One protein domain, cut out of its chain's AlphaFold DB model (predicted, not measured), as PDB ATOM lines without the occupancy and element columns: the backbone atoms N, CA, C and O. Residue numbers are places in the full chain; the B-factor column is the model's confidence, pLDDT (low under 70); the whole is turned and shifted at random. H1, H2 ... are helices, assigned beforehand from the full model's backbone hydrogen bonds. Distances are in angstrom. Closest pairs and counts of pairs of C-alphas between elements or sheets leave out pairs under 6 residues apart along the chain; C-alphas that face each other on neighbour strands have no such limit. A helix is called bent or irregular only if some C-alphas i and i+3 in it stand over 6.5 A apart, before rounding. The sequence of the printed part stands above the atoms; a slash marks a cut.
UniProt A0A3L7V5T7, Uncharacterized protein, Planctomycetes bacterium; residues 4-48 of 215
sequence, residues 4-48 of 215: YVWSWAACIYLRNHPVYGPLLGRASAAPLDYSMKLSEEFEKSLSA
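Overview. This is residues 4 to 48 of the 215 residues of an uncharacterized protein of Planctomycetes bacterium (UniProt A0A3L7V5T7). Helix H1 reaches out as an arm and meets the first part of the short helix H2 at a corner, making an L, while H3 folds back beside H2 as the second half of a loose helical hairpin. The arrangement is open: H1 and H3 are apart, residues 4 to 10 of H1 stick out as a free end, and residues 31 to 36 of the loop between H2 and H3 stand free as well. The printed part has 45 residues with three named helices, in the order H1, H2, H3, and no named strand; the class is all helix. By its radius of gyration of the C-alphas, 10.6 A, the whole is compact, and the C-alphas span 24 by 23 by 18 A.

Arrangement. The longest helix, H1, residues 4 to 16, and H2, residues 20 to 27, touch only at the corner by their tight link. H1 touches H2 with residues 14 to 15 alone, and the closest C-alphas are those of Arg 15 and Gly 21, 4.2 A apart. Their lines are about perpendicular, at 87 degrees. H3, residues 37 to 48, touches H2, and the closest C-alphas of the two are those of Ala 27 and Phe 42, 5.8 A apart. H2 and H3 form a helical hairpin and run opposite ways at a steep tilt of 41 degrees, with centres 9.9 A apart. H1 and H3 are apart. Every O i to N i+4 pair is within hydrogen-bond range in H1 and H2, and 7 of 8 are in H3.

Along the chain. H1 runs from Tyr 4, with its C-alpha at (113.174, 96.214, 133.528), to Asn 16, and its first and last C-alphas are 18.7 A apart. H2 runs from Tyr 20, with its C-alpha at (102.298, 106.084, 147.881), to Ala 27, 10.6 A from first to last C-alpha. H3 runs from Lys 37 to Ala 48, whose C-alpha is at (107.500, 117.312, 148.190), and measures 18.2 A from first to last C-alpha. H3 is irregular: C-alphas 45 and 48 are 7.4 A apart, and its line is a rough one.

Size, cuts and confidence. The two C-alphas farthest apart are those of Pro 18 and Ser 35, at 26.4 A, and the first and last printed C-alphas, of Tyr 4 and Ala 48, are 26.3 A apart. The printed part has no cut. The link from H1 to H2 has 3 residues and is tight; the link from H2 to H3 has 9 residues and is short. Without the stretches that stand free, the body has 32 residues and a radius of gyration of 8.7 A. The mean pLDDT of the printed part is 88.8, and one printed residue, Asp 33, is under 70.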
ATOM      1  N   TYR A   4     114.486  96.860 133.478       84.12
ATOM      2  CA  TYR A   4     113.174  96.214 133.528       84.12
ATOM      3  C   TYR A   4     112.843  95.631 134.911       84.12
ATOM      4  O   TYR A   4     111.729  95.789 135.407       84.12
ATOM      5  N   VAL A   5     113.824  94.994 135.561       86.56
ATOM      6  CA  VAL A   5     113.645  94.393 136.893       86.56
ATOM      7  C   VAL A   5     113.384  95.479 137.936       86.56
ATOM      8  O   VAL A   5     112.480  95.342 138.759       86.56
ATOM      9  N   TRP A   6     114.114  96.594 137.857       90.12
ATOM     10  CA  TRP A   6     113.903  97.735 138.747       90.12
ATOM     11  C   TRP A   6     112.551  98.413 138.542       90.12
ATOM     12  O   TRP A   6     111.928  98.814 139.522       90.12
ATOM     13  N   SER A   7     112.057  98.490 137.304       90.62
ATOM     14  CA  SER A   7     110.711  99.006 137.032       90.62
ATOM     15  C   SER A   7     109.628  98.149 137.692       90.62
ATOM     16  O   SER A   7     108.717  98.695 138.307       90.62
ATOM     17  N   TRP A   8     109.745  96.820 137.645       90.94
ATOM     18  CA  TRP A   8     108.804  95.933 138.339       90.94
ATOM     19  C   TRP A   8     108.869  96.062 139.858       90.94
ATOM     20  O   TRP A   8     107.827  96.143 140.509       90.94
ATOM     21  N   ALA A   9     110.077  96.126 140.419       94.19
ATOM     22  CA  ALA A   9     110.270  96.358 141.847       94.19
ATOM     23  C   ALA A   9     109.640  97.696 142.281       94.19
ATOM     24  O   ALA A   9     108.925  97.745 143.282       94.19
ATOM     25  N   ALA A  10     109.807  98.757 141.483       94.31
ATOM     26  CA  ALA A  10     109.169 100.052 141.712       94.31
ATOM     27  C   ALA A  10     107.639  99.960 141.668       94.31
ATOM     28  O   ALA A  10     106.978 100.520 142.537       94.31
ATOM     29  N   CYS A  11     107.055  99.216 140.724       92.62
ATOM     30  CA  CYS A  11     105.606  99.001 140.691       92.62
ATOM     31  C   CYS A  11     105.091  98.293 141.954       92.62
ATOM     32  O   CYS A  11     104.064  98.703 142.491       92.62
ATOM     33  N   ILE A  12     105.789  97.258 142.437       94.38
ATOM     34  CA  ILE A  12     105.423  96.547 143.675       94.38
ATOM     35  C   ILE A  12     105.497  97.500 144.868       94.38
ATOM     36  O   ILE A  12     104.545  97.592 145.640       94.38
ATOM     37  N   TYR A  13     106.598  98.232 144.995       96.50
ATOM     38  CA  TYR A  13     106.806  99.196 146.064       96.50
ATOM     39  C   TYR A  13     105.743 100.300 146.061       96.50
ATOM     40  O   TYR A  13     104.988 100.430 147.020       96.50
ATOM     41  N   LEU A  14     105.619 101.050 144.963       95.44
ATOM     42  CA  LEU A  14     104.748 102.226 144.882       95.44
ATOM     43  C   LEU A  14     103.272 101.866 145.037       95.44
ATOM     44  O   LEU A  14     102.534 102.620 145.660       95.44
ATOM     45  N   ARG A  15     102.835 100.722 144.495       94.88
ATOM     46  CA  ARG A  15     101.435 100.287 144.580       94.88
ATOM     47  C   ARG A  15     101.033  99.866 145.988       94.88
ATOM     48  O   ARG A  15      99.905 100.138 146.385       94.88
ATOM     49  N   ASN A  16     101.921  99.178 146.701       96.06
ATOM     50  CA  ASN A  16     101.601  98.593 148.002       96.06
ATOM     51  C   ASN A  16     102.036  99.474 149.181       96.06
ATOM     52  O   ASN A  16     101.641  99.207 150.313       96.06
ATOM     53  N   HIS A  17     102.832 100.523 148.947       95.62
ATOM     54  CA  HIS A  17     103.243 101.427 150.013       95.62
ATOM     55  C   HIS A  17     102.023 102.138 150.621       95.62
ATOM     56  O   HIS A  17     101.233 102.717 149.867       95.62
ATOM     57  N   PRO A  18     101.879 102.176 151.958       92.31
ATOM     58  CA  PRO A  18     100.691 102.729 152.613       92.31
ATOM     59  C   PRO A  18     100.456 104.209 152.278       92.31
ATOM     60  O   PRO A  18      99.310 104.647 152.194       92.31
ATOM     61  N   VAL A  19     101.527 104.963 152.012       93.19
ATOM     62  CA  VAL A  19     101.450 106.382 151.626       93.19
ATOM     63  C   VAL A  19     101.365 106.571 150.108       93.19
ATOM     64  O   VAL A  19     100.597 107.409 149.635       93.19
ATOM     65  N   TYR A  20     102.134 105.810 149.319       94.25
ATOM     66  CA  TYR A  20     102.298 106.084 147.881       94.25
ATOM     67  C   TYR A  20     101.262 105.357 147.020       94.25
ATOM     68  O   TYR A  20     100.845 105.897 145.997       94.25
ATOM     69  N   GLY A  21     100.769 104.198 147.463       94.31
ATOM     70  CA  GLY A  21      99.726 103.432 146.781       94.31
ATOM     71  C   GLY A  21      98.444 104.238 146.574       94.31
ATOM     72  O   GLY A  21      97.958 104.311 145.443       94.31
ATOM     73  N   PRO A  22      97.919 104.931 147.604       93.44
ATOM     74  CA  PRO A  22      96.785 105.835 147.438       93.44
ATOM     75  C   PRO A  22      97.047 106.995 146.468       93.44
ATOM     76  O   PRO A  22      96.129 107.407 145.760       93.44
ATOM     77  N   LEU A  23      98.274 107.529 146.410       92.44
ATOM     78  CA  LEU A  23      98.643 108.593 145.463       92.44
ATOM     79  C   LEU A  23      98.677 108.064 144.027       92.44
ATOM     80  O   LEU A  23      98.097 108.683 143.134       92.44
ATOM     81  N   LEU A  24      99.267 106.885 143.825       91.75
ATOM     82  CA  LEU A  24      99.291 106.203 142.535       91.75
ATOM     83  C   LEU A  24      97.872 105.869 142.067       91.75
ATOM     84  O   LEU A  24      97.524 106.153 140.928       91.75
ATOM     85  N   GLY A  25      97.032 105.344 142.963       89.75
ATOM     86  CA  GLY A  25      95.636 105.020 142.669       89.75
ATOM     87  C   GLY A  25      94.806 106.234 142.246       89.75
ATOM     88  O   GLY A  25      93.942 106.104 141.382       89.75
ATOM     89  N   ARG A  26      95.082 107.423 142.805       88.62
ATOM     90  CA  ARG A  26      94.454 108.683 142.366       88.62
ATOM     91  C   ARG A  26      94.938 109.108 140.980       88.62
ATOM     92  O   ARG A  26      94.106 109.466 140.154       88.62
ATOM     93  N   ALA A  27      96.245 109.044 140.722       85.56
ATOM     94  CA  ALA A  27      96.821 109.387 139.419       85.56
ATOM     95  C   ALA A  27      96.361 108.424 138.305       85.56
ATOM     96  O   ALA A  27      96.169 108.830 137.163       85.56
ATOM     97  N   SER A  28      96.116 107.151 138.633       85.00
ATOM     98  CA  SER A  28      95.651 106.131 137.687       85.00
ATOM     99  C   SER A  28      94.125 105.988 137.601       85.00
ATOM    100  O   SER A  28      93.647 105.003 137.044       85.00
ATOM    101  N   ALA A  29      93.346 106.899 138.198       80.50
ATOM    102  CA  ALA A  29      91.882 106.791 138.244       80.50
ATOM    103  C   ALA A  29      91.202 107.124 136.901       80.50
ATOM    104  O   ALA A  29      90.065 106.718 136.661       80.50
ATOM    105  N   ALA A  30      91.884 107.878 136.036       77.19
ATOM    106  CA  ALA A  30      91.414 108.189 134.692       77.19
ATOM    107  C   ALA A  30      91.515 106.959 133.758       77.19
ATOM    108  O   ALA A  30      92.284 106.035 134.035       77.19
ATOM    109  N   PRO A  31      90.761 106.923 132.640       78.25
ATOM    110  CA  PRO A  31      90.933 105.905 131.603       78.25
ATOM    111  C   PRO A  31      92.391 105.807 131.144       78.25
ATOM    112  O   PRO A  31      93.115 106.797 131.212       78.25
ATOM    113  N   LEU A  32      92.789 104.633 130.637       70.75
ATOM    114  CA  LEU A  32      94.137 104.375 130.117       70.75
ATOM    115  C   LEU A  32      94.617 105.525 129.218       70.75
ATOM    116  O   LEU A  32      94.130 105.701 128.099       70.75
ATOM    117  N   ASP A  33      95.572 106.288 129.739       69.56
ATOM    118  CA  ASP A  33      96.236 107.382 129.049       69.56
ATOM    119  C   ASP A  33      97.588 106.875 128.536       69.56
ATOM    120  O   ASP A  33      98.434 106.432 129.310       69.56
ATOM    121  N   TYR A  34      97.769 106.905 127.215       75.88
ATOM    122  CA  TYR A  34      99.025 106.528 126.558       75.88
ATOM    123  C   TYR A  34     100.007 107.711 126.451       75.88
ATOM    124  O   TYR A  34     101.058 107.584 125.824       75.88
ATOM    125  N   SER A  35      99.662 108.868 127.023       83.19
ATOM    126  CA  SER A  35     100.565 110.004 127.212       83.19
ATOM    127  C   SER A  35     101.340 109.909 128.535       83.19
ATOM    128  O   SER A  35     101.093 109.037 129.364       83.19
ATOM    129  N   MET A  36     102.280 110.833 128.752       83.38
ATOM    130  CA  MET A  36     103.094 110.896 129.975       83.38
ATOM    131  C   MET A  36     102.382 111.547 131.172       83.38
ATOM    132  O   MET A  36     102.962 111.608 132.255       83.38
ATOM    133  N   LYS A  37     101.132 112.007 131.020       84.31
ATOM    134  CA  LYS A  37     100.429 112.794 132.047       84.31
ATOM    135  C   LYS A  37     100.300 112.076 133.384       84.31
ATOM    136  O   LYS A  37     100.515 112.695 134.416       84.31
ATOM    137  N   LEU A  38     100.009 110.774 133.372       85.19
ATOM    138  CA  LEU A  38      99.946 109.979 134.601       85.19
ATOM    139  C   LEU A  38     101.279 110.023 135.350       85.19
ATOM    140  O   LEU A  38     101.303 110.261 136.555       85.19
ATOM    141  N   SER A  39     102.388 109.792 134.641       86.25
ATOM    142  CA  SER A  39     103.725 109.811 135.234       86.25
ATOM    143  C   SER A  39     104.072 111.194 135.777       86.25
ATOM    144  O   SER A  39     104.560 111.284 136.897       86.25
ATOM    145  N   GLU A  40     103.754 112.257 135.038       88.69
ATOM    146  CA  GLU A  40     103.976 113.647 135.460       88.69
ATOM    147  C   GLU A  40     103.157 114.013 136.709       88.69
ATOM    148  O   GLU A  40     103.686 114.588 137.661       88.69
ATOM    149  N   GLU A  41     101.867 113.669 136.739       88.25
ATOM    150  CA  GLU A  41     100.988 113.921 137.885       88.25
ATOM    151  C   GLU A  41     101.431 113.138 139.117       88.25
ATOM    152  O   GLU A  41     101.453 113.676 140.230       88.25
ATOM    153  N   PHE A  42     101.825 111.881 138.924       91.12
ATOM    154  CA  PHE A  42     102.310 111.042 140.005       91.12
ATOM    155  C   PHE A  42     103.658 111.533 140.549       91.12
ATOM    156  O   PHE A  42     103.787 111.702 141.762       91.12
ATOM    157  N   GLU A  43     104.625 111.849 139.686       91.88
ATOM    158  CA  GLU A  43     105.919 112.424 140.080       91.88
ATOM    159  C   GLU A  43     105.720 113.730 140.857       91.88
ATOM    160  O   GLU A  43     106.249 113.903 141.958       91.88
ATOM    161  N   LYS A  44     104.849 114.611 140.356       92.12
ATOM    162  CA  LYS A  44     104.475 115.851 141.043       92.12
ATOM    163  C   LYS A  44     103.816 115.600 142.402       92.12
ATOM    164  O   LYS A  44     104.022 116.379 143.327       92.12
ATOM    165  N   SER A  45     103.037 114.529 142.553       92.44
ATOM    166  CA  SER A  45     102.421 114.172 143.842       92.44
ATOM    167  C   SER A  45     103.444 113.724 144.896       92.44
ATOM    168  O   SER A  45     103.196 113.864 146.098       92.44
ATOM    169  N   LEU A  46     104.599 113.220 144.452       93.94
ATOM    170  CA  LEU A  46     105.687 112.747 145.306       93.94
ATOM    171  C   LEU A  46     106.788 113.787 145.525       93.94
ATOM    172  O   LEU A  46     107.558 113.638 146.470       93.94
ATOM    173  N   SER A  47     106.868 114.844 144.714       93.25
ATOM    174  CA  SER A  47     108.015 115.762 144.699       93.25
ATOM    175  C   SER A  47     108.336 116.381 146.064       93.25
ATOM    176  O   SER A  47     109.499 116.506 146.429       93.25
ATOM    177  N   ALA A  48     107.317 116.727 146.857       92.06
ATOM    178  CA  ALA A  48     107.500 117.312 148.190       92.06
ATOM    179  C   ALA A  48     108.024 116.316 149.243       92.06
ATOM    180  O   ALA A  48     108.471 116.730 150.307       92.06
TER     181      ALA A  48